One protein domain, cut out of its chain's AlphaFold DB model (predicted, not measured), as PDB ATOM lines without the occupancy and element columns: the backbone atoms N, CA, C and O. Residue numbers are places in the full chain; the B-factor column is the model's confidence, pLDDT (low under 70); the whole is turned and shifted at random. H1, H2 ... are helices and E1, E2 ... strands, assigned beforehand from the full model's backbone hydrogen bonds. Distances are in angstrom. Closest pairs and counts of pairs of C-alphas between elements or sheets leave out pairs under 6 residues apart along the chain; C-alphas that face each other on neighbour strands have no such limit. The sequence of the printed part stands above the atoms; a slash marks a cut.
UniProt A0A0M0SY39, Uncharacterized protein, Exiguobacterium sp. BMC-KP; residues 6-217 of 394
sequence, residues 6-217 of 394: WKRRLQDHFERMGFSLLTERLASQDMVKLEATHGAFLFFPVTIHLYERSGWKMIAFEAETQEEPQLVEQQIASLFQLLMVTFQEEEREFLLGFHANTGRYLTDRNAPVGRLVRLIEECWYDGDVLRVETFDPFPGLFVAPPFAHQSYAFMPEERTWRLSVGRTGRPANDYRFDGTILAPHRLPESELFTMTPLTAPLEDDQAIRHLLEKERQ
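AT A GLANCE: This is residues 6 to 217 of the 394 residues of an uncharacterized protein of Exiguobacterium sp. BMC-KP (UniProt A0A0M0SY39). Two unequal lobes sit side by side: the larger is a strongly twisted six-stranded sheet, E1 to E6, with helices H1 and H2 over one face, and the smaller is a twisted four-stranded sheet, E7 to E10, with H4 and H5. H4 lies between the lobes, and the link of residues 167 to 192 reaches far out from the smaller one. The printed part has 212 residues with five named helices and ten named strands, in the order H1 E1 E2 E3 E4 H2 H3 E5 E6 H4 E7 E8 E9 E10 H5, class mixed. The first sheet, E1 E2 E3 E4 E5 E6, is mixed and the second, E7 E8 E9 E10, is antiparallel. The whole is compact by its radius of gyration of the C-alphas, 18.6 A, yet elongated, spanning 65 by 37 by 34 A.

IN THESE COORDINATES: H1, residues 6 to 16, begins at C-alpha 6, (206.415, 198.037, 100.949). E1 is 20 to 26, E2 31 to 37, E3 46 to 53 and E4 56 to 63, which is 21.8 A long. H2, 69 to 84, measures 22.7 A; H3 is 89 to 92, E5 95 to 99, E6 104 to 106 and H4 112 to 124. E7 is 141 to 143, E8 151 to 157, E9 160 to 166 and E10 193 to 201, which bends by 74 degrees at residue 197. H5, 205 to 217, ends at C-alpha 217, (237.560, 174.111, 105.630).

HOW THE PARTS SIT: E1 to E4 form a meander, each strand the antiparallel neighbour of the one before; N 22 and O 35 are 3.0 A apart, N 34 and O 48 2.8 A, N 49 and O 60 2.8 A. E4, H2 H3, E5 is a strand-helix-strand unit, parallel strands joined through helices, with a right-handed crossover; N 98 and O 59 are 2.9 A apart. E5 and E6 form a hairpin, N 97 to O 106 2.9 A. H1 and H2 are on the same face, making two layers with this sheet, at heights of 8.7 and 8.4 A over the sheet. H3 is close to H2 but not clearly touching, C-alphas of Met 84 and Arg 92 7.1 A apart. H4 is on both sheets. E7 to E10 form a second meander, with N 143 to O 152 2.8 A, N 153 to O 164 2.8 A and N 161 to O 200 2.7 A; with H4 and H5 this sheet makes two layers. H5 is over E10, 9.0 A in height over the sheet, and touches H4 at a shallow tilt of 29 degrees, the same way, closest at the C-alphas of Cys 123 and Glu 213, 6.2 A. Every O i to N i+4 pair is within hydrogen-bond range in H1, H2, H4 and H5; H3 is too short for one.

THE WHOLE: The C-alphas farthest apart, of Arg 16 and Asp 178, are 66.5 A apart. The printed part has no cut. The links H4 to E7 and E9 to E10 are long, 16 and 26 residues. Mean pLDDT of the printed part is 79.7; 40 residues are under 70, among them 166 to 192.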
ATOM      1  N   TRP A   6     205.460 198.252 102.034       85.75
ATOM      2  CA  TRP A   6     206.415 198.037 100.949       85.75
ATOM      3  C   TRP A   6     205.809 197.367  99.698       85.75
ATOM      4  O   TRP A   6     206.115 197.801  98.587       85.75
ATOM      5  N   LYS A   7     204.897 196.387  99.843       88.88
ATOM      6  CA  LYS A   7     204.285 195.671  98.700       88.88
ATOM      7  C   LYS A   7     203.446 196.624  97.826       88.88
ATOM      8  O   LYS A   7     203.422 196.512  96.605       88.88
ATOM      9  N   ARG A   8     202.794 197.617  98.449       86.88
ATOM     10  CA  ARG A   8     201.911 198.608  97.799       86.88
ATOM     11  C   ARG A   8     202.758 199.640  97.105       86.88
ATOM     12  O   ARG A   8     202.473 199.989  95.972       86.88
ATOM     13  N   ARG A   9     203.813 200.090  97.781       87.56
ATOM     14  CA  ARG A   9     204.765 201.039  97.219       87.56
ATOM     15  C   ARG A   9     205.393 200.500  95.934       87.56
ATOM     16  O   ARG A   9     205.496 201.246  94.968       87.56
ATOM     17  N   LEU A  10     205.747 199.210  95.904       88.44
ATOM     18  CA  LEU A  10     206.199 198.544  94.682       88.44
ATOM     19  C   LEU A  10     205.122 198.517  93.606       88.44
ATOM     20  O   LEU A  10     205.406 198.905  92.478       88.44
ATOM     21  N   GLN A  11     203.899 198.099  93.945       88.75
ATOM     22  CA  GLN A  11     202.786 198.104  92.996       88.75
ATOM     23  C   GLN A  11     202.590 199.495  92.368       88.75
ATOM     24  O   GLN A  11     202.603 199.623  91.146       88.75
ATOM     25  N   ASP A  12     202.485 200.542  93.191       88.31
ATOM     26  CA  ASP A  12     202.315 201.922  92.724       88.31
ATOM     27  C   ASP A  12     203.514 202.376  91.868       88.31
ATOM     28  O   ASP A  12     203.359 203.165  90.934       88.31
ATOM     29  N   HIS A  13     204.727 201.903  92.167       88.12
ATOM     30  CA  HIS A  13     205.906 202.207  91.364       88.12
ATOM     31  C   HIS A  13     205.871 201.534  89.989       88.12
ATOM     32  O   HIS A  13     206.142 202.202  88.994       88.12
ATOM     33  N   PHE A  14     205.485 200.259  89.912       87.75
ATOM     34  CA  PHE A  14     205.292 199.566  88.637       87.75
ATOM     35  C   PHE A  14     204.232 200.259  87.768       87.75
ATOM     36  O   PHE A  14     204.472 200.497  86.585       87.75
ATOM     37  N   GLU A  15     203.105 200.667  88.358       87.94
ATOM     38  CA  GLU A  15     202.068 201.438  87.656       87.94
ATOM     39  C   GLU A  15     202.631 202.774  87.126       87.94
ATOM     40  O   GLU A  15     202.402 203.137  85.973       87.94
ATOM     41  N   ARG A  16     203.455 203.484  87.916       86.38
ATOM     42  CA  ARG A  16     204.138 204.723  87.480       86.38
ATOM     43  C   ARG A  16     205.178 204.501  86.382       86.38
ATOM     44  O   ARG A  16     205.408 205.411  85.590       86.38
ATOM     45  N   MET A  17     205.805 203.327  86.329       84.25
ATOM     46  CA  MET A  17     206.697 202.929  85.233       84.25
ATOM     47  C   MET A  17     205.935 202.582  83.941       84.25
ATOM     48  O   MET A  17     206.563 202.328  82.914       84.25
ATOM     49  N   GLY A  18     204.597 202.592  83.974       83.25
ATOM     50  CA  GLY A  18     203.738 202.346  82.819       83.25
ATOM     51  C   GLY A  18     203.332 200.885  82.637       83.25
ATOM     52  O   GLY A  18     202.779 200.557  81.593       83.25
ATOM     53  N   PHE A  19     203.583 200.009  83.616       85.88
ATOM     54  CA  PHE A  19     203.099 198.630  83.552       85.88
ATOM     55  C   PHE A  19     201.583 198.566  83.766       85.88
ATOM     56  O   PHE A  19     201.042 199.187  84.681       85.88
ATOM     57  N   SER A  20     200.911 197.740  82.967       85.06
ATOM     58  CA  SER A  20     199.546 197.298  83.241       85.06
ATOM     59  C   SER A  20     199.602 196.071  84.148       85.06
ATOM     60  O   SER A  20     200.127 195.031  83.741       85.06
ATOM     61  N   LEU A  21     199.067 196.194  85.366       87.88
ATOM     62  CA  LEU A  21     199.134 195.154  86.393       87.88
ATOM     63  C   LEU A  21     197.784 194.463  86.597       87.88
ATOM     64  O   LEU A  21     196.801 195.114  86.959       87.88
ATOM     65  N   LEU A  22     197.754 193.134  86.483       88.25
ATOM     66  CA  LEU A  22     196.725 192.323  87.135       88.25
ATOM     67  C   LEU A  22     197.236 191.951  88.533       88.25
ATOM     68  O   LEU A  22     198.282 191.323  88.668       88.25
ATOM     69  N   THR A  23     196.529 192.370  89.582       87.94
ATOM     70  CA  THR A  23     196.924 192.084  90.971       87.94
ATOM     71  C   THR A  23     196.054 190.982  91.560       87.94
ATOM     72  O   THR A  23     194.847 191.165  91.717       87.94
ATOM     73  N   GLU A  24     196.674 189.883  91.975       87.62
ATOM     74  CA  GLU A  24     196.034 188.809  92.730       87.62
ATOM     75  C   GLU A  24     196.601 188.769  94.156       87.62
ATOM     76  O   GLU A  24     197.814 188.803  94.378       87.62
ATOM     77  N   ARG A  25     195.712 188.737  95.156       81.56
ATOM     78  CA  ARG A  25     196.091 188.694  96.575       81.56
ATOM     79  C   ARG A  25     195.840 187.306  97.132       81.56
ATOM     80  O   ARG A  25     194.692 186.896  97.287       81.56
ATOM     81  N   LEU A  26     196.911 186.631  97.516       78.38
ATOM     82  CA  LEU A  26     196.868 185.295  98.091       78.38
ATOM     83  C   LEU A  26     197.026 185.427  99.604       78.38
ATOM     84  O   LEU A  26     198.095 185.224 100.175       78.38
ATOM     85  N   ALA A  27     195.934 185.840 100.254       67.62
ATOM     86  CA  ALA A  27     195.914 186.197 101.675       67.62
ATOM     87  C   ALA A  27     196.312 185.037 102.605       67.62
ATOM     88  O   ALA A  27     196.861 185.278 103.675       67.62
ATOM     89  N   SER A  28     196.078 183.787 102.195       62.59
ATOM     90  CA  SER A  28     196.506 182.590 102.934       62.59
ATOM     91  C   SER A  28     198.026 182.395 102.963       62.59
ATOM     92  O   SER A  28     198.513 181.635 103.793       62.59
ATOM     93  N   GLN A  29     198.763 183.064 102.075       62.97
ATOM     94  CA  GLN A  29     200.217 182.954 101.921       62.97
ATOM     95  C   GLN A  29     200.939 184.281 102.206       62.97
ATOM     96  O   GLN A  29     202.136 184.378 101.965       62.97
ATOM     97  N   ASP A  30     200.214 185.312 102.667       75.88
ATOM     98  CA  ASP A  30     200.693 186.702 102.748       75.88
ATOM     99  C   ASP A  30     201.487 187.134 101.495       75.88
ATOM    100  O   ASP A  30     202.563 187.735 101.552       75.88
ATOM    101  N   MET A  31     200.949 186.804 100.321       84.31
ATOM    102  CA  MET A  31     201.611 187.037  99.042       84.31
ATOM    103  C   MET A  31     200.758 187.910  98.125       84.31
ATOM    104  O   MET A  31     199.525 187.821  98.092       84.31
ATOM    105  N   VAL A  32     201.437 188.744  97.341       87.12
ATOM    106  CA  VAL A  32     200.847 189.501  96.237       87.12
ATOM    107  C   VAL A  32     201.488 189.035  94.937       87.12
ATOM    108  O   VAL A  32     202.704 189.115  94.788       87.12
ATOM    109  N   LYS A  33     200.664 188.564  94.001       90.62
ATOM    110  CA  LYS A  33     201.066 188.255  92.628       90.62
ATOM    111  C   LYS A  33     200.684 189.436  91.738       90.62
ATOM    112  O   LYS A  33     199.543 189.900  91.772       90.62
ATOM    113  N   LEU A  34     201.643 189.934  90.970       88.94
ATOM    114  CA  LEU A  34     201.467 191.005  89.997       88.94
ATOM    115  C   LEU A  34     201.801 190.446  88.616       88.94
ATOM    116  O   LEU A  34     202.961 190.159  88.336       88.94
ATOM    117  N   GLU A  35     200.810 190.302  87.746       87.88
ATOM    118  CA  GLU A  35     201.063 189.997  86.336       87.88
ATOM    119  C   GLU A  35     201.280 191.324  85.616       87.88
ATOM    120  O   GLU A  35     200.349 192.112  85.424       87.88
ATOM    121  N   ALA A  36     202.541 191.605  85.294       82.88
ATOM    122  CA  ALA A  36     202.968 192.856  84.703       82.88
ATOM    123  C   ALA A  36     203.098 192.699  83.188       82.88
ATOM    124  O   ALA A  36     203.922 191.940  82.674       82.88
ATOM    125  N   THR A  37     202.282 193.455  82.461       74.50
ATOM    126  CA  THR A  37     202.287 193.480  80.995       74.50
ATOM    127  C   THR A  37     202.520 194.903  80.491       74.50
ATOM    128  O   THR A  37     202.219 195.873  81.189       74.50
ATOM    129  N   HIS A  38     203.042 195.037  79.269       65.00
ATOM    130  CA  HIS A  38     203.148 196.318  78.554       65.00
ATOM    131  C   HIS A  38     203.963 197.420  79.266       65.00
ATOM    132  O   HIS A  38     203.571 198.582  79.251       65.00
ATOM    133  N   GLY A  39     205.109 197.092  79.865       62.22
ATOM    134  CA  GLY A  39     206.048 198.111  80.348       62.22
ATOM    135  C   GLY A  39     207.003 198.565  79.242       62.22
ATOM    136  O   GLY A  39     207.480 197.743  78.470       62.22
ATOM    137  N   ALA A  40     207.373 199.849  79.209       61.44
ATOM    138  CA  ALA A  40     208.382 200.368  78.268       61.44
ATOM    139  C   ALA A  40     209.786 199.745  78.451       61.44
ATOM    140  O   ALA A  40     210.692 200.010  77.664       61.44
ATOM    141  N   PHE A  41     209.973 198.962  79.516       68.75
ATOM    142  CA  PHE A  41     211.260 198.463  79.982       68.75
ATOM    143  C   PHE A  41     211.520 196.983  79.657       68.75
ATOM    144  O   PHE A  41     212.672 196.562  79.656       68.75
ATOM    145  N   LEU A  42     210.471 196.198  79.398       75.25
ATOM    146  CA  LEU A  42     210.578 194.766  79.120       75.25
ATOM    147  C   LEU A  42     209.968 194.444  77.758       75.25
ATOM    148  O   LEU A  42     208.880 194.920  77.439       75.25
ATOM    149  N   PHE A  43     210.632 193.585  76.985       77.88
ATOM    150  CA  PHE A  43     210.091 193.097  75.707       77.88
ATOM    151  C   PHE A  43     209.091 191.940  75.869       77.88
ATOM    152  O   PHE A  43     208.517 191.479  74.885       77.88
ATOM    153  N   PHE A  44     208.864 191.472  77.097       83.44
ATOM    154  CA  PHE A  44     208.027 190.319  77.416       83.44
ATOM    155  C   PHE A  44     207.232 190.550  78.715       83.44
ATOM    156  O   PHE A  44     207.640 191.360  79.554       83.44
ATOM    157  N   PRO A  45     206.084 189.869  78.888       86.56
ATOM    158  CA  PRO A  45     205.336 189.895  80.141       86.56
ATOM    159  C   PRO A  45     206.115 189.196  81.263       86.56
ATOM    160  O   PRO A  45     206.852 188.239  81.018       86.56
ATOM    161  N   VAL A  46     205.937 189.666  82.498       89.69
ATOM    162  CA  VAL A  46     206.577 189.088  83.689       89.69
ATOM    163  C   VAL A  46     205.567 188.978  84.821       89.69
ATOM    164  O   VAL A  46     204.831 189.921  85.111       89.69
ATOM    165  N   THR A  47     205.569 187.836  85.494       91.25
ATOM    166  CA  THR A  47     204.859 187.621  86.752       91.25
ATOM    167  C   THR A  47     205.797 187.934  87.908       91.25
ATOM    168  O   THR A  47     206.936 187.469  87.951       91.25
ATOM    169  N   ILE A  48     205.330 188.747  88.854       91.75
ATOM    170  CA  ILE A  48     206.103 189.171  90.019       91.75
ATOM    171  C   ILE A  48     205.394 188.700  91.283       91.75
ATOM    172  O   ILE A  48     204.230 189.030  91.509       91.75
ATOM    173  N   HIS A  49     206.110 187.982  92.138       91.38
ATOM    174  CA  HIS A  49     205.625 187.551  93.443       91.38
ATOM    175  C   HIS A  49     206.295 188.368  94.546       91.38
ATOM    176  O   HIS A  49     207.521 188.382  94.664       91.38
ATOM    177  N   LEU A  50     205.478 189.030  95.365       91.88
ATOM    178  CA  LEU A  50     205.900 189.791  96.538       91.88
ATOM    179  C   LEU A  50     205.455 189.058  97.799       91.88
ATOM    180  O   LEU A  50     204.254 188.941  98.060       91.88
ATOM    181  N   TYR A  51     206.409 188.581  98.589       89.69
ATOM    182  CA  TYR A  51     206.139 187.787  99.787       89.69
ATOM    183  C   TYR A  51     207.218 188.004 100.844       89.69
ATOM    184  O   TYR A  51     208.259 188.603 100.574       89.69
ATOM    185  N   GLU A  52     206.949 187.543 102.061       86.94
ATOM    186  CA  GLU A  52     207.932 187.529 103.137       86.94
ATOM    187  C   GLU A  52     208.283 186.085 103.487       86.94
ATOM    188  O   GLU A  52     207.401 185.247 103.686       86.94
ATOM    189  N   ARG A  53     209.577 185.766 103.527       82.12
ATOM    190  CA  ARG A  53     210.054 184.407 103.807       82.12
ATOM    191  C   ARG A  53     211.340 184.473 104.598       82.12
ATOM    192  O   ARG A  53     212.297 185.094 104.158       82.12
ATOM    193  N   SER A  54     211.379 183.817 105.755       77.81
ATOM    194  CA  SER A  54     212.604 183.686 106.554       77.81
ATOM    195  C   SER A  54     213.296 185.031 106.855       77.81
ATOM    196  O   SER A  54     214.517 185.131 106.797       77.81
ATOM    197  N   GLY A  55     212.506 186.071 107.150       81.25
ATOM    198  CA  GLY A  55     212.997 187.428 107.429       81.25
ATOM    199  C   GLY A  55     213.271 188.289 106.188       81.25
ATOM    200  O   GLY A  55     213.582 189.470 106.329       81.25
ATOM    201  N   TRP A  56     213.124 187.740 104.980       87.38
ATOM    202  CA  TRP A  56     213.331 188.455 103.722       87.38
ATOM    203  C   TRP A  56     212.042 189.052 103.171       87.38
ATOM    204  O   TRP A  56     211.012 188.382 103.149       87.38
ATOM    205  N   LYS A  57     212.133 190.268 102.626       90.12
ATOM    206  CA  LYS A  57     211.157 190.850 101.696       90.12
ATOM    207  C   LYS A  57     211.537 190.413 100.284       90.12
ATOM    208  O   LYS A  57     212.489 190.932  99.699       90.12
ATOM    209  N   MET A  58     210.818 189.432  99.758       91.56
ATOM    210  CA  MET A  58     211.153 188.774  98.501       91.56
ATOM    211  C   MET A  58     210.458 189.435  97.311       91.56
ATOM    212  O   MET A  58     209.263 189.738  97.369       91.56
ATOM    213  N   ILE A  59     211.198 189.604  96.213       92.88
ATOM    214  CA  ILE A  59     210.663 189.967  94.895       92.88
ATOM    215  C   ILE A  59     211.084 188.886  93.898       92.88
ATOM    216  O   ILE A  59     212.204 188.912  93.384       92.88
ATOM    217  N   ALA A  60     210.207 187.922  93.630       91.94
ATOM    218  CA  ALA A  60     210.488 186.889  92.636       91.94
ATOM    219  C   ALA A  60     209.913 187.272  91.270       91.94
ATOM    220  O   ALA A  60     208.765 187.703  91.192       91.94
ATOM    221  N   PHE A  61     210.703 187.101  90.214       91.94
ATOM    222  CA  PHE A  61     210.322 187.346  88.825       91.94
ATOM    223  C   PHE A  61     210.267 186.027  88.069       91.94
ATOM    224  O   PHE A  61     211.216 185.241  88.121       91.94
ATOM    225  N   GLU A  62     209.192 185.842  87.320       90.19
ATOM    226  CA  GLU A  62     208.988 184.734  86.401       90.19
ATOM    227  C   GLU A  62     208.603 185.290  85.030       90.19
ATOM    228  O   GLU A  62     207.696 186.115  84.911       90.19
ATOM    229  N   ALA A  63     209.312 184.864  83.991       88.38
ATOM    230  CA  ALA A  63     209.054 185.270  82.616       88.38
ATOM    231  C   ALA A  63     208.628 184.066  81.775       88.38
ATOM    232  O   ALA A  63     209.362 183.085  81.658       88.38
ATOM    233  N   GLU A  64     207.467 184.163  81.133       84.69
ATOM    234  CA  GLU A  64     207.030 183.208  80.113       84.69
ATOM    235  C   GLU A  64     207.383 183.770  78.732       84.69
ATOM    236  O   GLU A  64     206.671 184.609  78.180       84.69
ATOM    237  N   THR A  65     208.529 183.361  78.184       83.81
ATOM    238  CA  THR A  65     209.050 183.928  76.932       83.81
ATOM    239  C   THR A  65     209.899 182.936  76.131       83.81
ATOM    240  O   THR A  65     210.456 181.990  76.685       83.81
ATOM    241  N   GLN A  66     209.980 183.157  74.814       83.56
ATOM    242  CA  GLN A  66     210.860 182.432  73.883       83.56
ATOM    243  C   GLN A  66     212.179 183.177  73.605       83.56
ATOM    244  O   GLN A  66     212.988 182.716  72.802       83.56
ATOM    245  N   GLU A  67     212.378 184.333  74.239       86.50
ATOM    246  CA  GLU A  67     213.591 185.142  74.110       86.50
ATOM    247  C   GLU A  67     214.836 184.423  74.651       86.50
ATOM    248  O   GLU A  67     214.754 183.495  75.460       86.50
ATOM    249  N   GLU A  68     216.018 184.880  74.230       85.50
ATOM    250  CA  GLU A  68     217.281 184.309  74.700       85.50
ATOM    251  C   GLU A  68     217.419 184.429  76.234       85.50
ATOM    252  O   GLU A  68     217.328 185.539  76.773       85.50
ATOM    253  N   PRO A  69     217.724 183.336  76.968       84.75
ATOM    254  CA  PRO A  69     217.764 183.351  78.434       84.75
ATOM    255  C   PRO A  69     218.693 184.414  79.036       84.75
ATOM    256  O   PRO A  69     218.391 184.995  80.077       84.75
ATOM    257  N   GLN A  70     219.817 184.702  78.371       86.50
ATOM    258  CA  GLN A  70     220.767 185.723  78.819       86.50
ATOM    259  C   GLN A  70     220.180 187.136  78.728       86.50
ATOM    260  O   GLN A  70     220.366 187.939  79.643       86.50
ATOM    261  N   LEU A  71     219.452 187.431  77.649       88.12
ATOM    262  CA  LEU A  71     218.782 188.714  77.451       88.12
ATOM    263  C   LEU A  71     217.672 188.917  78.494       88.12
ATOM    264  O   LEU A  71     217.556 189.999  79.073       88.12
ATOM    265  N   VAL A  72     216.891 187.865  78.757       89.44
ATOM    266  CA  VAL A  72     215.827 187.854  79.774       89.44
ATOM    267  C   VAL A  72     216.406 188.146  81.158       89.44
ATOM    268  O   VAL A  72     215.937 189.047  81.855       89.44
ATOM    269  N   GLU A  73     217.482 187.448  81.530       90.12
ATOM    270  CA  GLU A  73     218.144 187.624  82.823       90.12
ATOM    271  C   GLU A  73     218.706 189.048  82.997       90.12
ATOM    272  O   GLU A  73     218.551 189.646  84.063       90.12
ATOM    273  N   GLN A  74     219.312 189.631  81.956       89.88
ATOM    274  CA  GLN A  74     219.828 191.007  81.992       89.88
ATOM    275  C   GLN A  74     218.718 192.050  82.166       89.88
ATOM    276  O   GLN A  74     218.880 192.999  82.941       89.88
ATOM    277  N   GLN A  75     217.591 191.884  81.474       91.00
ATOM    278  CA  GLN A  75     216.442 192.782  81.596       91.00
ATOM    279  C   GLN A  75     215.798 192.701  82.978       91.00
ATOM    280  O   GLN A  75     215.531 193.736  83.585       91.00
ATOM    281  N   ILE A  76     215.616 191.492  83.513       92.06
ATOM    282  CA  ILE A  76     215.064 191.291  84.857       92.06
ATOM    283  C   ILE A  76     216.010 191.839  85.927       92.06
ATOM    284  O   ILE A  76     215.563 192.532  86.840       92.06
ATOM    285  N   ALA A  77     217.321 191.620  85.792       91.44
ATOM    286  CA  ALA A  77     218.301 192.224  86.688       91.44
ATOM    287  C   ALA A  77     218.246 193.760  86.631       91.44
ATOM    288  O   ALA A  77     218.260 194.412  87.673       91.44
ATOM    289  N   SER A  78     218.132 194.342  85.435       90.31
ATOM    290  CA  SER A  78     218.028 195.796  85.247       90.31
ATOM    291  C   SER A  78     216.739 196.362  85.842       90.31
ATOM    292  O   SER A  78     216.771 197.399  86.506       90.31
ATOM    293  N   LEU A  79     215.618 195.658  85.662       90.38
ATOM    294  CA  LEU A  79     214.343 196.011  86.275       90.38
ATOM    295  C   LEU A  79     214.482 196.011  87.795       90.38
ATOM    296  O   LEU A  79     214.155 197.006  88.430       90.38
ATOM    297  N   PHE A  80     215.031 194.941  88.372       91.50
ATOM    298  CA  PHE A  80     215.238 194.850  89.812       91.50
ATOM    299  C   PHE A  80     216.077 196.016  90.354       91.50
ATOM    300  O   PHE A  80     215.678 196.633  91.338       91.50
ATOM    301  N   GLN A  81     217.179 196.387  89.687       88.81
ATOM    302  CA  GLN A  81     217.993 197.543  90.095       88.81
ATOM    303  C   GLN A  81     217.210 198.863  90.071       88.81
ATOM    304  O   GLN A  81     217.379 199.690  90.965       88.81
ATOM    305  N   LEU A  82     216.323 199.065  89.092       86.62
ATOM    306  CA  LEU A  82     215.461 200.249  89.063       86.62
ATOM    307  C   LEU A  82     214.483 200.276  90.238       86.62
ATOM    308  O   LEU A  82     214.302 201.328  90.851       86.62
ATOM    309  N   LEU A  83     213.914 199.122  90.604       86.88
ATOM    310  CA  LEU A  83     213.027 199.027  91.766       86.88
ATOM    311  C   LEU A  83     213.749 199.414  93.058       86.88
ATOM    312  O   LEU A  83     213.131 200.022  93.934       86.88
ATOM    313  N   MET A  84     215.047 199.110  93.181       85.69
ATOM    314  CA  MET A  84     215.818 199.406  94.397       85.69
ATOM    315  C   MET A  84     215.830 200.898  94.729       85.69
ATOM    316  O   MET A  84     215.805 201.263  95.902       85.69
ATOM    317  N   VAL A  85     215.751 201.776  93.722       80.88
ATOM    318  CA  VAL A  85     215.708 203.239  93.903       80.88
ATOM    319  C   VAL A  85     214.508 203.692  94.746       80.88
ATOM    320  O   VAL A  85     214.571 204.734  95.396       80.88
ATOM    321  N   THR A  86     213.427 202.912  94.793       80.44
ATOM    322  CA  THR A  86     212.214 203.250  95.564       80.44
ATOM    323  C   THR A  86     212.310 202.988  97.062       80.44
ATOM    324  O   THR A  86     211.448 203.441  97.827       80.44
ATOM    325  N   PHE A  87     213.339 202.259  97.481       81.81
ATOM    326  CA  PHE A  87     213.542 201.863  98.864       81.81
ATOM    327  C   PHE A  87     214.602 202.725  99.527       81.81
ATOM    328  O   PHE A  87     215.629 203.054  98.918       81.81
ATOM    329  N   GLN A  88     214.352 203.046 100.795       78.81
ATOM    330  CA  GLN A  88     215.365 203.621 101.674       78.81
ATOM    331  C   GLN A  88     216.458 202.584 101.952       78.81
ATOM    332  O   GLN A  88     216.220 201.383 101.841       78.81
ATOM    333  N   GLU A  89     217.655 203.042 102.313       73.50
ATOM    334  CA  GLU A  89     218.817 202.173 102.546       73.50
ATOM    335  C   GLU A  89     218.528 201.077 103.587       73.50
ATOM    336  O   GLU A  89     218.777 199.902 103.329       73.50
ATOM    337  N   GLU A  90     217.865 201.442 104.687       72.38
ATOM    338  CA  GLU A  90     217.412 200.533 105.754       72.38
ATOM    339  C   GLU A  90     216.407 199.476 105.258       72.38
ATOM    340  O   GLU A  90     216.360 198.351 105.747       72.38
ATOM    341  N   GLU A  91     215.583 199.805 104.260       76.62
ATOM    342  CA  GLU A  91     214.615 198.856 103.701       76.62
ATOM    343  C   GLU A  91     215.267 197.871 102.725       76.62
ATOM    344  O   GLU A  91     214.784 196.742 102.603       76.62
ATOM    345  N   ARG A  92     216.346 198.286 102.044       78.75
ATOM    346  CA  ARG A  92     217.106 197.440 101.107       78.75
ATOM    347  C   ARG A  92     217.892 196.344 101.813       78.75
ATOM    348  O   ARG A  92     218.180 195.327 101.192       78.75
ATOM    349  N   GLU A  93     218.211 196.528 103.092       76.50
ATOM    350  CA  GLU A  93     218.925 195.543 103.912       76.50
ATOM    351  C   GLU A  93     218.246 194.165 103.912       76.50
ATOM    352  O   GLU A  93     218.927 193.141 103.859       76.50
ATOM    353  N   PHE A  94     216.911 194.140 103.883       83.81
ATOM    354  CA  PHE A  94     216.108 192.915 103.977       83.81
ATOM    355  C   PHE A  94     215.444 192.516 102.655       83.81
ATOM    356  O   PHE A  94     214.584 191.635 102.647       83.81
ATOM    357  N   LEU A  95     215.789 193.175 101.546       89.19
ATOM    358  CA  LEU A  95     215.150 192.953 100.254       89.19
ATOM    359  C   LEU A  95     215.992 192.018  99.387       89.19
ATOM    360  O   LEU A  95     217.136 192.322  99.060       89.19
ATOM    361  N   LEU A  96     215.402 190.901  98.966       91.56
ATOM    362  CA  LEU A  96     216.055 189.926  98.099       91.56
ATOM    363  C   LEU A  96     215.215 189.659  96.850       91.56
ATOM    364  O   LEU A  96     214.035 189.316  96.930       91.56
ATOM    365  N   GLY A  97     215.823 189.819  95.680       92.88
ATOM    366  CA  GLY A  97     215.207 189.436  94.421       92.88
ATOM    367  C   GLY A  97     215.569 188.009  94.023       92.88
ATOM    368  O   GLY A  97     216.634 187.501  94.373       92.88
ATOM    369  N   PHE A  98     214.694 187.364  93.259       92.25
ATOM    370  CA  PHE A  98     214.909 186.010  92.757       92.25
ATOM    371  C   PHE A  98     214.375 185.880  91.330       92.25
ATOM    372  O   PHE A  98     213.243 186.262  91.056       92.25
ATOM    373  N   HIS A  99     215.177 185.353  90.412       92.06
ATOM    374  CA  HIS A  99     214.735 185.044  89.057       92.06
ATOM    375  C   HIS A  99     214.388 183.558  88.963       92.06
ATOM    376  O   HIS A  99     215.286 182.715  88.903       92.06
ATOM    377  N   ALA A 100     213.090 183.246  88.958       86.12
ATOM    378  CA  ALA A 100     212.578 181.883  89.073       86.12
ATOM    379  C   ALA A 100     213.042 180.983  87.922       86.12
ATOM    380  O   ALA A 100     213.453 179.851  88.156       86.12
ATOM    381  N   ASN A 101     213.079 181.511  86.694       85.44
ATOM    382  CA  ASN A 101     213.478 180.747  85.512       85.44
ATOM    383  C   ASN A 101     214.935 180.258  85.555       85.44
ATOM    384  O   ASN A 101     215.254 179.259  84.918       85.44
ATOM    385  N   THR A 102     215.837 180.964  86.252       85.19
ATOM    386  CA  THR A 102     217.278 180.634  86.264       85.19
ATOM    387  C   THR A 102     217.839 180.346  87.654       85.19
ATOM    388  O   THR A 102     219.053 180.164  87.784       85.19
ATOM    389  N   GLY A 103     217.010 180.411  88.698       84.12
ATOM    390  CA  GLY A 103     217.419 180.229  90.090       84.12
ATOM    391  C   GLY A 103     218.376 181.299  90.629       84.12
ATOM    392  O   GLY A 103     219.057 181.060  91.624       84.12
ATOM    393  N   ARG A 104     218.502 182.453  89.961       90.62
ATOM    394  CA  ARG A 104     219.511 183.475  90.293       90.62
ATOM    395  C   ARG A 104     218.975 184.449  91.340       90.62
ATOM    396  O   ARG A 104     217.892 185.006  91.159       90.62
ATOM    397  N   TYR A 105     219.765 184.736  92.371       92.88
ATOM    398  CA  TYR A 105     219.469 185.831  93.296       92.88
ATOM    399  C   TYR A 105     219.824 187.195  92.696       92.88
ATOM    400  O   TYR A 105     220.853 187.369  92.038       92.88
ATOM    401  N   LEU A 106     218.958 188.174  92.935       93.06
ATOM    402  CA  LEU A 106     219.113 189.558  92.504       93.06
ATOM    403  C   LEU A 106     219.262 190.428  93.753       93.06
ATOM    404  O   LEU A 106     218.425 190.389  94.655       93.06
ATOM    405  N   THR A 107     220.334 191.207  93.816       91.00
ATOM    406  CA  THR A 107     220.661 192.043  94.976       91.00
ATOM    407  C   THR A 107     221.170 193.413  94.534       91.00
ATOM    408  O   THR A 107     221.739 193.563  93.449       91.00
ATOM    409  N   ASP A 108     220.969 194.435  95.367       86.88
ATOM    410  CA  ASP A 108     221.752 195.672  95.283       86.88
ATOM    411  C   ASP A 108     223.148 195.367  95.844       86.88
ATOM    412  O   ASP A 108     223.284 195.043  97.024       86.88
ATOM    413  N   ARG A 109     224.188 195.446  95.002       76.31
ATOM    414  CA  ARG A 109     225.569 195.083  95.381       76.31
ATOM    415  C   ARG A 109     226.104 195.891  96.563       76.31
ATOM    416  O   ARG A 109     226.995 195.412  97.258       76.31
ATOM    417  N   ASN A 110     225.584 197.097  96.776       79.00
ATOM    418  CA  ASN A 110     226.028 197.966  97.860       79.00
ATOM    419  C   ASN A 110     225.282 197.686  99.173       79.00
ATOM    420  O   ASN A 110     225.784 198.029 100.244       79.00
ATOM    421  N   ALA A 111     224.120 197.032  99.108       85.69
ATOM    422  CA  ALA A 111     223.338 196.679 100.285       85.69
ATOM    423  C   ALA A 111     223.974 195.502 101.057       85.69
ATOM    424  O   ALA A 111     224.666 194.672 100.455       85.69
ATOM    425  N   PRO A 112     223.716 195.373 102.374       86.38
ATOM    426  CA  PRO A 112     224.198 194.249 103.183       86.38
ATOM    427  C   PRO A 112     223.915 192.873 102.564       86.38
ATOM    428  O   PRO A 112     224.804 192.027 102.501       86.38
ATOM    429  N   VAL A 113     222.713 192.675 102.016       88.69
ATOM    430  CA  VAL A 113     222.329 191.446 101.303       88.69
ATOM    431  C   VAL A 113     223.190 191.177 100.062       88.69
ATOM    432  O   VAL A 113     223.580 190.037  99.812       88.69
ATOM    433  N   GLY A 114     223.542 192.215  99.296       89.88
ATOM    434  CA  GLY A 114     224.418 192.083  98.134       89.88
ATOM    435  C   GLY A 114     225.838 191.699  98.522       89.88
ATOM    436  O   GLY A 114     226.451 190.867  97.850       89.88
ATOM    437  N   ARG A 115     226.335 192.232  99.645       90.62
ATOM    438  CA  ARG A 115     227.625 191.823 100.214       90.62
ATOM    439  C   ARG A 115     227.601 190.368 100.673       90.62
ATOM    440  O   ARG A 115     228.528 189.639 100.333       90.62
ATOM    441  N   LEU A 116     226.542 189.924 101.356       93.06
ATOM    442  CA  LEU A 116     226.385 188.526 101.767       93.06
ATOM    443  C   LEU A 116     226.403 187.573 100.565       93.06
ATOM    444  O   LEU A 116     227.193 186.633 100.556       93.06
ATOM    445  N   VAL A 117     225.573 187.820  99.542       93.38
ATOM    446  CA  VAL A 117     225.515 186.963  98.343       93.38
ATOM    447  C   VAL A 117     226.875 186.906  97.648       93.38
ATOM    448  O   VAL A 117     227.355 185.813  97.368       93.38
ATOM    449  N   ARG A 118     227.546 188.051  97.471       93.81
ATOM    450  CA  ARG A 118     228.900 188.103  96.903       93.81
ATOM    451  C   ARG A 118     229.897 187.272  97.716       93.81
ATOM    452  O   ARG A 118     230.693 186.540  97.141       93.81
ATOM    453  N   LEU A 119     229.876 187.378  99.046       95.00
ATOM    454  CA  LEU A 119     230.776 186.604  99.904       95.00
ATOM    455  C   LEU A 119     230.488 185.100  99.821       95.00
ATOM    456  O   LEU A 119     231.430 184.313  99.845       95.00
ATOM    457  N   ILE A 120     229.223 184.692  99.680       94.50
ATOM    458  CA  ILE A 120     228.858 183.291  99.431       94.50
ATOM    459  C   ILE A 120     229.404 182.826  98.076       94.50
ATOM    460  O   ILE A 120     230.015 181.762  98.011       94.50
ATOM    461  N   GLU A 121     229.225 183.611  97.014       94.00
ATOM    462  CA  GLU A 121     229.762 183.304  95.681       94.00
ATOM    463  C   GLU A 121     231.287 183.124  95.738       94.00
ATOM    464  O   GLU A 121     231.807 182.085  95.341       94.00
ATOM    465  N   GLU A 122     232.003 184.076  96.343       94.06
ATOM    466  CA  GLU A 122     233.462 184.030  96.505       94.06
ATOM    467  C   GLU A 122     233.939 182.840  97.353       94.06
ATOM    468  O   GLU A 122     234.908 182.174  96.994       94.06
ATOM    469  N   CYS A 123     233.291 182.571  98.492       93.69
ATOM    470  CA  CYS A 123     233.796 181.600  99.467       93.69
ATOM    471  C   CYS A 123     233.329 180.167  99.194       93.69
ATOM    472  O   CYS A 123     234.050 179.219  99.519       93.69
ATOM    473  N   TRP A 124     232.119 179.982  98.661       91.44
ATOM    474  CA  TRP A 124     231.466 178.675  98.535       91.44
ATOM    475  C   TRP A 124     231.248 178.212  97.093       91.44
ATOM    476  O   TRP A 124     231.109 177.005  96.890       91.44
ATOM    477  N   TYR A 125     231.247 179.130  96.122       85.38
ATOM    478  CA  TYR A 125     231.063 178.836  94.694       85.38
ATOM    479  C   TYR A 125     232.262 179.278  93.843       85.38
ATOM    480  O   TYR A 125     232.150 179.379  92.630       85.38
ATOM    481  N   ASP A 126     233.415 179.546  94.464       87.94
ATOM    482  CA  ASP A 126     234.663 179.896  93.771       87.94
ATOM    483  C   ASP A 126     234.528 181.100  92.808       87.94
ATOM    484  O   ASP A 126     235.248 181.217  91.818       87.94
ATOM    485  N   GLY A 127     233.621 182.028  93.131       87.69
ATOM    486  CA  GLY A 127     233.318 183.226  92.346       87.69
ATOM    487  C   GLY A 127     232.233 183.041  91.282       87.69
ATOM    488  O   GLY A 127     231.859 184.025  90.640       87.69
ATOM    489  N   ASP A 128     231.707 181.827  91.103       86.81
ATOM    490  CA  ASP A 128     230.582 181.582  90.207       86.81
ATOM    491  C   ASP A 128     229.288 182.190  90.757       86.81
ATOM    492  O   ASP A 128     229.046 182.237  91.966       86.81
ATOM    493  N   VAL A 129     228.429 182.640  89.836       88.31
ATOM    494  CA  VAL A 129     227.126 183.220  90.176       88.31
ATOM    495  C   VAL A 129     226.274 182.185  90.898       88.31
ATOM    496  O   VAL A 129     226.040 181.089  90.380       88.31
ATOM    497  N   LEU A 130     225.737 182.570  92.051       87.62
ATOM    498  CA  LEU A 130     224.870 181.718  92.848       87.62
ATOM    499  C   LEU A 130     223.556 181.453  92.101       87.62
ATOM    500  O   LEU A 130     222.730 182.352  91.898       87.62
ATOM    501  N   ARG A 131     223.360 180.191  91.714       85.06
ATOM    502  CA  ARG A 131     222.146 179.680  91.073       85.06
ATOM    503  C   ARG A 131     221.619 178.501  91.869       85.06
ATOM    504  O   ARG A 131     222.361 177.558  92.137       85.06
ATOM    505  N   VAL A 132     220.352 178.564  92.254       74.62
ATOM    506  CA  VAL A 132     219.733 177.560  93.119       74.62
ATOM    507  C   VAL A 132     218.473 177.023  92.468       74.62
ATOM    508  O   VAL A 132     217.518 177.757  92.223       74.62
ATOM    509  N   GLU A 133     218.472 175.716  92.225       63.25
ATOM    510  CA  GLU A 133     217.258 174.963  91.938       63.25
ATOM    511  C   GLU A 133     216.566 174.658  93.270       63.25
ATOM    512  O   GLU A 133     217.098 173.945  94.124       63.25
ATOM    513  N   THR A 134     215.387 175.238  93.474       62.72
ATOM    514  CA  THR A 134     214.587 175.061  94.688       62.72
ATOM    515  C   THR A 134     213.261 174.402  94.340       62.72
ATOM    516  O   THR A 134     212.594 174.790  93.386       62.72
ATOM    517  N   PHE A 135     212.870 173.403  95.131       58.31
ATOM    518  CA  PHE A 135     211.530 172.812  95.064       58.31
ATOM    519  C   PHE A 135     210.487 173.655  95.812       58.31
ATOM    520  O   PHE A 135     209.295 173.401  95.670       58.31
ATOM    521  N   ASP A 136     210.927 174.623  96.628       66.94
ATOM    522  CA  ASP A 136     210.041 175.584  97.289       66.94
ATOM    523  C   ASP A 136     209.604 176.644  96.260       66.94
ATOM    524  O   ASP A 136     210.482 177.341  95.737       66.94
ATOM    525  N   PRO A 137     208.294 176.784  95.970       66.12
ATOM    526  CA  PRO A 137     207.780 177.803  95.053       66.12
ATOM    527  C   PRO A 137     208.114 179.237  95.487       66.12
ATOM    528  O   PRO A 137     208.189 180.126  94.643       66.12
ATOM    529  N   PHE A 138     208.322 179.470  96.791       74.94
ATOM    530  CA  PHE A 138     208.561 180.797  97.367       74.94
ATOM    531  C   PHE A 138     209.799 180.779  98.287       74.94
ATOM    532  O   PHE A 138     209.671 180.797  99.518       74.94
ATOM    533  N   PRO A 139     211.016 180.702  97.711       75.44
ATOM    534  CA  PRO A 139     212.251 180.519  98.473       75.44
ATOM    535  C   PRO A 139     212.691 181.772  99.248       75.44
ATOM    536  O   PRO A 139     212.403 182.899  98.860       75.44
ATOM    537  N   GLY A 140     213.452 181.583 100.331       84.44
ATOM    538  CA  GLY A 140     214.281 182.640 100.933       84.44
ATOM    539  C   GLY A 140     215.684 182.672 100.309       84.44
ATOM    540  O   GLY A 140     215.877 182.184  99.193       84.44
ATOM    541  N   LEU A 141     216.692 183.178 101.035       88.56
ATOM    542  CA  LEU A 141     218.104 182.991 100.661       88.56
ATOM    543  C   LEU A 141     218.578 181.584 101.044       88.56
ATOM    544  O   LEU A 141     219.103 181.369 102.138       88.56
ATOM    545  N   PHE A 142     218.362 180.626 100.151       85.81
ATOM    546  CA  PHE A 142     218.771 179.235 100.298       85.81
ATOM    547  C   PHE A 142     219.975 178.967  99.408       85.81
ATOM    548  O   PHE A 142     220.029 179.456  98.289       85.81
ATOM    549  N   VAL A 143     220.941 178.185  99.880       84.50
ATOM    550  CA  VAL A 143     222.140 177.826  99.117       84.50
ATOM    551  C   VAL A 143     222.502 176.369  99.356       84.50
ATOM    552  O   VAL A 143     222.414 175.881 100.476       84.50
ATOM    553  N   ALA A 144     222.927 175.663  98.317       78.56
ATOM    554  CA  ALA A 144     223.316 174.257  98.406       78.56
ATOM    555  C   ALA A 144     224.710 174.083  97.793       78.56
ATOM    556  O   ALA A 144     224.830 173.622  96.657       78.56
ATOM    557  N   PRO A 145     225.770 174.513  98.500       77.19
ATOM    558  CA  PRO A 145     227.097 174.515  97.921       77.19
ATOM    559  C   PRO A 145     227.564 173.076  97.658       77.19
ATOM    560  O   PRO A 145     227.310 172.176  98.471       77.19
ATOM    561  N   PRO A 146     228.280 172.843  96.545       73.38
ATOM    562  CA  PRO A 146     228.574 171.499  96.051       73.38
ATOM    563  C   PRO A 146     229.398 170.660  97.036       73.38
ATOM    564  O   PRO A 146     229.267 169.438  97.057       73.38
ATOM    565  N   PHE A 147     230.207 171.307  97.882       75.44
ATOM    566  CA  PHE A 147     231.060 170.637  98.866       75.44
ATOM    567  C   PHE A 147     230.317 170.153 100.120       75.44
ATOM    568  O   PHE A 147     230.819 169.280 100.819       75.44
ATOM    569  N   ALA A 148     229.174 170.754 100.473       69.88
ATOM    570  CA  ALA A 148     228.598 170.572 101.807       69.88
ATOM    571  C   ALA A 148     227.577 169.443 101.895       69.88
ATOM    572  O   ALA A 148     227.289 168.966 102.990       69.88
ATOM    573  N   HIS A 149     227.006 169.039 100.757       70.00
ATOM    574  CA  HIS A 149     225.984 167.993 100.689       70.00
ATOM    575  C   HIS A 149     224.806 168.199 101.674       70.00
ATOM    576  O   HIS A 149     224.168 167.236 102.101       70.00
ATOM    577  N   GLN A 150     224.550 169.461 102.029       71.94
ATOM    578  CA  GLN A 150     223.438 169.973 102.820       71.94
ATOM    579  C   GLN A 150     223.092 171.376 102.308       71.94
ATOM    580  O   GLN A 150     223.935 172.049 101.706       71.94
ATOM    581  N   SER A 151     221.847 171.796 102.523       78.12
ATOM    582  CA  SER A 151     221.390 173.128 102.143       78.12
ATOM    583  C   SER A 151     221.552 174.051 103.336       78.12
ATOM    584  O   SER A 151     221.426 173.625 104.481       78.12
ATOM    585  N   TYR A 152     221.764 175.328 103.075       82.88
ATOM    586  CA  TYR A 152     221.811 176.371 104.077       82.88
ATOM    587  C   TYR A 152     220.767 177.429 103.756       82.88
ATOM    588  O   TYR A 152     220.510 177.706 102.588       82.88
ATOM    589  N   ALA A 153     220.189 178.030 104.784       86.38
ATOM    590  CA  ALA A 153     219.370 179.223 104.678       86.38
ATOM    591  C   ALA A 153     220.020 180.337 105.489       86.38
ATOM    592  O   ALA A 153     220.385 180.130 106.645       86.38
ATOM    593  N   PHE A 154     220.148 181.516 104.894       90.00
ATOM    594  CA  PHE A 154     220.597 182.711 105.597       90.00
ATOM    595  C   PHE A 154     219.381 183.547 105.960       90.00
ATOM    596  O   PHE A 154     218.499 183.753 105.125       90.00
ATOM    597  N   MET A 155     219.330 184.016 107.200       88.88
ATOM    598  CA  MET A 155     218.217 184.801 107.722       88.88
ATOM    599  C   MET A 155     218.751 186.029 108.460       88.88
ATOM    600  O   MET A 155     219.681 185.893 109.258       88.88
ATOM    601  N   PRO A 156     218.194 187.223 108.220       87.31
ATOM    602  CA  PRO A 156     218.484 188.383 109.046       87.31
ATOM    603  C   PRO A 156     217.782 188.259 110.407       87.31
ATOM    604  O   PRO A 156     216.573 188.042 110.468       87.31
ATOM    605  N   GLU A 157     218.523 188.433 111.500       85.19
ATOM    606  CA  GLU A 157     217.981 188.420 112.862       85.19
ATOM    607  C   GLU A 157     218.827 189.276 113.812       85.19
ATOM    608  O   GLU A 157     220.035 189.084 113.910       85.19
ATOM    609  N   GLU A 158     218.205 190.221 114.527       81.94
ATOM    610  CA  GLU A 158     218.846 191.017 115.596       81.94
ATOM    611  C   GLU A 158     220.226 191.610 115.226       81.94
ATOM    612  O   GLU A 158     221.181 191.561 115.996       81.94
ATOM    613  N   ARG A 159     220.341 192.191 114.027       84.75
ATOM    614  CA  ARG A 159     221.595 192.731 113.457       84.75
ATOM    615  C   ARG A 159     222.668 191.693 113.075       84.75
ATOM    616  O   ARG A 159     223.830 192.038 112.844       84.75
ATOM    617  N   THR A 160     222.282 190.428 112.950       90.00
ATOM    618  CA  THR A 160     223.148 189.325 112.521       90.00
ATOM    619  C   THR A 160     222.561 188.566 111.335       90.00
ATOM    620  O   THR A 160     221.348 188.475 111.163       90.00
ATOM    621  N   TRP A 161     223.438 187.996 110.520       90.44
ATOM    622  CA  TRP A 161     223.125 186.877 109.653       90.44
ATOM    623  C   TRP A 161     223.129 185.605 110.484       90.44
ATOM    624  O   TRP A 161     224.178 185.189 110.985       90.44
ATOM    625  N   ARG A 162     221.967 184.974 110.617       89.50
ATOM    626  CA  ARG A 162     221.838 183.644 111.197       89.50
ATOM    627  C   ARG A 162     221.820 182.602 110.092       89.50
ATOM    628  O   ARG A 162     221.133 182.765 109.082       89.50
ATOM    629  N   LEU A 163     222.588 181.538 110.294       88.06
ATOM    630  CA  LEU A 163     222.657 180.419 109.370       88.06
ATOM    631  C   LEU A 163     221.803 179.266 109.895       88.06
ATOM    632  O   LEU A 163     221.938 178.825 111.038       88.06
ATOM    633  N   SER A 164     220.950 178.749 109.030       82.25
ATOM    634  CA  SER A 164     220.153 177.553 109.262       82.25
ATOM    635  C   SER A 164     220.540 176.499 108.238       82.25
ATOM    636  O   SER A 164     221.032 176.821 107.158       82.25
ATOM    637  N   VAL A 165     220.331 175.232 108.562       76.38
ATOM    638  CA  VAL A 165     220.677 174.095 107.704       76.38
ATOM    639  C   VAL A 165     219.447 173.277 107.382       76.38
ATOM    640  O   VAL A 165     218.596 173.053 108.230       76.38
ATOM    641  N   GLY A 166     219.333 172.847 106.141       66.75
ATOM    642  CA  GLY A 166     218.178 172.131 105.632       66.75
ATOM    643  C   GLY A 166     218.597 170.913 104.839       66.75
ATOM    644  O   GLY A 166     219.760 170.736 104.458       66.75
ATOM    645  N   ARG A 167     217.621 170.051 104.561       55.19
ATOM    646  CA  ARG A 167     217.852 168.889 103.703       55.19
ATOM    647  C   ARG A 167     218.014 169.368 102.261       55.19
ATOM    648  O   ARG A 167     217.164 170.091 101.747       55.19
ATOM    649  N   THR A 168     219.041 168.890 101.562       49.69
ATOM    650  CA  THR A 168     219.098 168.967 100.094       49.69
ATOM    651  C   THR A 168     218.079 167.992  99.509       49.69
ATOM    652  O   THR A 168     218.441 166.870  99.169       49.69
ATOM    653  N   GLY A 169     216.796 168.361  99.473       39.94
ATOM    654  CA  GLY A 169     215.758 167.795  98.592       39.94
ATOM    655  C   GLY A 169     215.522 166.272  98.562       39.94
ATOM    656  O   GLY A 169     214.692 165.822  97.779       39.94
ATOM    657  N   ARG A 170     216.204 165.446  99.364       35.38
ATOM    658  CA  ARG A 170     216.029 163.988  99.376       35.38
ATOM    659  C   ARG A 170     215.993 163.443 100.804       35.38
ATOM    660  O   ARG A 170     216.923 163.688 101.579       35.38
ATOM    661  N   PRO A 171     214.952 162.678 101.171       34.72
ATOM    662  CA  PRO A 171     214.938 161.945 102.423       34.72
ATOM    663  C   PRO A 171     215.980 160.822 102.366       34.72
ATOM    664  O   PRO A 171     215.776 159.808 101.710       34.72
ATOM    665  N   ALA A 172     217.114 161.003 103.044       37.91
ATOM    666  CA  ALA A 172     218.032 159.907 103.330       37.91
ATOM    667  C   ALA A 172     217.487 159.124 104.535       37.91
ATOM    668  O   ALA A 172     217.355 159.686 105.625       37.91
ATOM    669  N   ASN A 173     217.114 157.862 104.319       35.72
ATOM    670  CA  ASN A 173     217.091 156.874 105.393       35.72
ATOM    671  C   ASN A 173     218.542 156.439 105.609       35.72
ATOM    672  O   ASN A 173     219.229 156.116 104.640       35.72
ATOM    673  N   ASP A 174     218.999 156.446 106.854       44.06
ATOM    674  CA  ASP A 174     220.353 156.030 107.199       44.06
ATOM    675  C   ASP A 174     220.333 154.544 107.602       44.06
ATOM    676  O   ASP A 174     219.438 154.105 108.325       44.06
ATOM    677  N   TYR A 175     221.320 153.762 107.160       38.50
ATOM    678  CA  TYR A 175     221.445 152.335 107.487       38.50
ATOM    679  C   TYR A 175     222.775 152.075 108.192       38.50
ATOM    680  O   TYR A 175     223.820 152.434 107.660       38.50
ATOM    681  N   ARG A 176     222.758 151.432 109.365       39.03
ATOM    682  CA  ARG A 176     223.968 150.908 110.024       39.03
ATOM    683  C   ARG A 176     224.558 149.744 109.219       39.03
ATOM    684  O   ARG A 176     223.867 149.116 108.421       39.03
ATOM    685  N   PHE A 177     225.821 149.416 109.493       31.84
ATOM    686  CA  PHE A 177     226.535 148.265 108.918       31.84
ATOM    687  C   PHE A 177     225.778 146.927 109.053       31.84
ATOM    688  O   PHE A 177     225.889 146.079 108.176       31.84
ATOM    689  N   ASP A 178     224.988 146.755 110.116       40.00
ATOM    690  CA  ASP A 178     224.178 145.560 110.397       40.00
ATOM    691  C   ASP A 178     222.778 145.578 109.745       40.00
ATOM    692  O   ASP A 178     221.953 144.707 110.015       40.00
ATOM    693  N   GLY A 179     222.486 146.572 108.899       32.19
ATOM    694  CA  GLY A 179     221.188 146.731 108.240       32.19
ATOM    695  C   GLY A 179     220.123 147.430 109.092       32.19
ATOM    696  O   GLY A 179     219.006 147.642 108.616       32.19
ATOM    697  N   THR A 180     220.440 147.842 110.324       40.19
ATOM    698  CA  THR A 180     219.505 148.592 111.174       40.19
ATOM    699  C   THR A 180     219.267 149.985 110.601       40.19
ATOM    700  O   THR A 180     220.207 150.760 110.412       40.19
ATOM    701  N   ILE A 181     217.999 150.341 110.381       43.12
ATOM    702  CA  ILE A 181     217.606 151.704 110.014       43.12
ATOM    703  C   ILE A 181     217.922 152.620 111.200       43.12
ATOM    704  O   ILE A 181     217.303 152.515 112.262       43.12
ATOM    705  N   LEU A 182     218.871 153.538 111.024       49.09
ATOM    706  CA  LEU A 182     218.970 154.705 111.888       49.09
ATOM    707  C   LEU A 182     217.754 155.558 111.551       49.09
ATOM    708  O   LEU A 182     217.645 156.081 110.441       49.09
ATOM    709  N   ALA A 183     216.795 155.618 112.476       40.31
ATOM    710  CA  ALA A 183     215.570 156.371 112.269       40.31
ATOM    711  C   ALA A 183     215.933 157.785 111.782       40.31
ATOM    712  O   ALA A 183     216.691 158.477 112.472       40.31
ATOM    713  N   PRO A 184     215.454 158.217 110.599       44.25
ATOM    714  CA  PRO A 184     215.689 159.578 110.161       44.25
ATOM    715  C   PRO A 184     215.048 160.483 111.205       44.25
ATOM    716  O   PRO A 184     213.850 160.361 111.471       44.25
ATOM    717  N   HIS A 185     215.835 161.375 111.806       40.78
ATOM    718  CA  HIS A 185     215.236 162.512 112.486       40.78
ATOM    719  C   HIS A 185     214.398 163.239 111.428       40.78
ATOM    720  O   HIS A 185     214.890 163.553 110.338       40.78
ATOM    721  N   ARG A 186     213.091 163.325 111.674       43.72
ATOM    722  CA  ARG A 186     212.144 163.946 110.757       43.72
ATOM    723  C   ARG A 186     211.925 165.364 111.246       43.72
ATOM    724  O   ARG A 186     211.343 165.532 112.315       43.72
ATOM    725  N   LEU A 187     212.307 166.336 110.422       43.72
ATOM    726  CA  LEU A 187     211.732 167.668 110.517       43.72
ATOM    727  C   LEU A 187     210.205 167.531 110.421       43.72
ATOM    728  O   LEU A 187     209.723 166.669 109.666       43.72
ATOM    729  N   PRO A 188     209.431 168.343 111.157       45.88
ATOM    730  CA  PRO A 188     208.006 168.487 110.896       45.88
ATOM    731  C   PRO A 188     207.774 168.741 109.399       45.88
ATOM    732  O   PRO A 188     208.564 169.439 108.770       45.88
ATOM    733  N   GLU A 189     206.694 168.210 108.813       42.34
ATOM    734  CA  GLU A 189     206.410 168.331 107.365       42.34
ATOM    735  C   GLU A 189     206.387 169.789 106.852       42.34
ATOM    736  O   GLU A 189     206.508 170.025 105.653       42.34
ATOM    737  N   SER A 190     206.263 170.768 107.755       49.47
ATOM    738  CA  SER A 190     206.262 172.205 107.477       49.47
ATOM    739  C   SER A 190     207.626 172.904 107.569       49.47
ATOM    740  O   SER A 190     207.712 174.079 107.209       49.47
ATOM    741  N   GLU A 191     208.681 172.250 108.064       55.41
ATOM    742  CA  GLU A 191     209.989 172.874 108.309       55.41
ATOM    743  C   GLU A 191     211.058 172.360 107.336       55.41
ATOM    744  O   GLU A 191     211.352 171.168 107.263       55.41
ATOM    745  N   LEU A 192     211.663 173.279 106.574       61.62
ATOM    746  CA  LEU A 192     212.709 172.966 105.587       61.62
ATOM    747  C   LEU A 192     214.132 173.083 106.155       61.62
ATOM    748  O   LEU A 192     215.058 172.477 105.612       61.62
ATOM    749  N   PHE A 193     214.305 173.858 107.230       71.38
ATOM    750  CA  PHE A 193     215.598 174.189 107.820       71.38
ATOM    751  C   PHE A 193     215.527 174.155 109.348       71.38
ATOM    752  O   PHE A 193     214.545 174.603 109.930       71.38
ATOM    753  N   THR A 194     216.600 173.697 109.985       72.56
ATOM    754  CA  THR A 194     216.850 173.832 111.420       72.56
ATOM    755  C   THR A 194     217.850 174.944 111.692       72.56
ATOM    756  O   THR A 194     218.813 175.142 110.949       72.56
ATOM    757  N   MET A 195     217.656 175.640 112.804       74.88
ATOM    758  CA  MET A 195     218.578 176.648 113.305       74.88
ATOM    759  C   MET A 195     219.929 176.040 113.695       74.88
ATOM    760  O   MET A 195     219.993 174.989 114.334       74.88
ATOM    761  N   THR A 196     221.011 176.742 113.365       81.12
ATOM    762  CA  THR A 196     222.353 176.452 113.892       81.12
ATOM    763  C   THR A 196     222.790 177.557 114.855       81.12
ATOM    764  O   THR A 196     222.248 178.663 114.803       81.12
ATOM    765  N   PRO A 197     223.794 177.312 115.717       82.94
ATOM    766  CA  PRO A 197     224.402 178.375 116.516       82.94
ATOM    767  C   PRO A 197     225.284 179.331 115.689       82.94
ATOM    768  O   PRO A 197     225.887 180.238 116.258       82.94
ATOM    769  N   LEU A 198     225.421 179.126 114.372       87.25
ATOM    770  CA  LEU A 198     226.280 179.940 113.523       87.25
ATOM    771  C   LEU A 198     225.613 181.283 113.209       87.25
ATOM    772  O   LEU A 198     224.550 181.347 112.582       87.25
ATOM    773  N   THR A 199     226.280 182.361 113.612       91.19
ATOM    774  CA  THR A 199     225.874 183.736 113.330       91.19
ATOM    775  C   THR A 199     227.080 184.592 112.950       91.19
ATOM    776  O   THR A 199     228.206 184.333 113.378       91.19
ATOM    777  N   ALA A 200     226.846 185.625 112.144       92.38
ATOM    778  CA  ALA A 200     227.821 186.673 111.846       92.38
ATOM    779  C   ALA A 200     227.136 188.048 111.861       92.38
ATOM    780  O   ALA A 200     225.968 188.132 111.491       92.38
ATOM    781  N   PRO A 201     227.804 189.139 112.265       91.31
ATOM    782  CA  PRO A 201     227.229 190.482 112.173       91.31
ATOM    783  C   PRO A 201     226.865 190.868 110.729       91.31
ATOM    784  O   PRO A 201     227.593 190.536 109.795       91.31
ATOM    785  N   LEU A 202     225.761 191.605 110.556       87.69
ATOM    786  CA  LEU A 202     225.255 192.055 109.245       87.69
ATOM    787  C   LEU A 202     226.272 192.890 108.446       87.69
ATOM    788  O   LEU A 202     226.362 192.782 107.221       87.69
ATOM    789  N   GLU A 203     227.026 193.733 109.151       86.00
ATOM    790  CA  GLU A 203     227.911 194.757 108.581       86.00
ATOM    791  C   GLU A 203     229.400 194.355 108.574       86.00
ATOM    792  O   GLU A 203     230.235 195.135 108.120       86.00
ATOM    793  N   ASP A 204     229.747 193.154 109.052       91.62
ATOM    794  CA  ASP A 204     231.137 192.702 109.180       91.62
ATOM    795  C   ASP A 204     231.495 191.644 108.126       91.62
ATOM    796  O   ASP A 204     231.364 190.433 108.333       91.62
ATOM    797  N   ASP A 205     231.997 192.116 106.984       93.12
ATOM    798  CA  ASP A 205     232.444 191.274 105.871       93.12
ATOM    799  C   ASP A 205     233.531 190.262 106.290       93.12
ATOM    800  O   ASP A 205     233.581 189.154 105.748       93.12
ATOM    801  N   GLN A 206     234.407 190.611 107.242       95.38
ATOM    802  CA  GLN A 206     235.467 189.707 107.695       95.38
ATOM    803  C   GLN A 206     234.900 188.580 108.552       95.38
ATOM    804  O   GLN A 206     235.279 187.424 108.360       95.38
ATOM    805  N   ALA A 207     233.968 188.889 109.454       94.38
ATOM    806  CA  ALA A 207     233.293 187.879 110.259       94.38
ATOM    807  C   ALA A 207     232.460 186.921 109.392       94.38
ATOM    808  O   ALA A 207     232.522 185.705 109.595       94.38
ATOM    809  N   ILE A 208     231.740 187.443 108.390       94.56
ATOM    810  CA  ILE A 208     230.985 186.622 107.430       94.56
ATOM    811  C   ILE A 208     231.942 185.706 106.661       94.56
ATOM    812  O   ILE A 208     231.739 184.493 106.633       94.56
ATOM    813  N   ARG A 209     233.022 186.256 106.089       95.81
ATOM    814  CA  ARG A 209     234.030 185.471 105.361       95.81
ATOM    815  C   ARG A 209     234.635 184.378 106.238       95.81
ATOM    816  O   ARG A 209     234.683 183.227 105.816       95.81
ATOM    817  N   HIS A 210     235.029 184.713 107.465       95.75
ATOM    818  CA  HIS A 210     235.591 183.747 108.405       95.75
ATOM    819  C   HIS A 210     234.616 182.599 108.697       95.75
ATOM    820  O   HIS A 210     235.024 181.440 108.709       95.75
ATOM    821  N   LEU A 211     233.328 182.901 108.892       94.50
ATOM    822  CA  LEU A 211     232.290 181.892 109.095       94.50
ATOM    823  C   LEU A 211     232.157 180.962 107.878       94.50
ATOM    824  O   LEU A 211     232.174 179.740 108.043       94.50
ATOM    825  N   LEU A 212     232.070 181.524 106.668       94.75
ATOM    826  CA  LEU A 212     231.930 180.757 105.425       94.75
ATOM    827  C   LEU A 212     233.161 179.874 105.160       94.75
ATOM    828  O   LEU A 212     233.024 178.681 104.875       94.75
ATOM    829  N   GLU A 213     234.365 180.434 105.281       94.31
ATOM    830  CA  GLU A 213     235.628 179.721 105.066       94.31
ATOM    831  C   GLU A 213     235.836 178.616 106.104       94.31
ATOM    832  O   GLU A 213     236.202 177.499 105.738       94.31
ATOM    833  N   LYS A 214     235.543 178.881 107.383       93.62
ATOM    834  CA  LYS A 214     235.652 177.884 108.455       93.62
ATOM    835  C   LYS A 214     234.738 176.686 108.215       93.62
ATOM    836  O   LYS A 214     235.155 175.546 108.442       93.62
ATOM    837  N   GLU A 215     233.511 176.919 107.749       90.31
ATOM    838  CA  GLU A 215     232.571 175.837 107.443       90.31
ATOM    839  C   GLU A 215     233.085 174.973 106.282       90.31
ATOM    840  O   GLU A 215     233.160 173.747 106.415       90.31
ATOM    841  N   ARG A 216     233.547 175.605 105.190       90.69
ATOM    842  CA  ARG A 216     234.150 174.914 104.037       90.69
ATOM    843  C   ARG A 216     235.398 174.124 104.433       90.69
ATOM    844  O   ARG A 216     235.504 172.948 104.094       90.69
ATOM    845  N   GLN A 217     236.316 174.740 105.176       92.69
ATOM    846  CA  GLN A 217     237.560 174.111 105.630       92.69
ATOM    847  C   GLN A 217     237.293 172.915 106.540       92.69
ATOM    848  O   GLN A 217     237.954 171.892 106.408       92.69
TER     849      GLN A 217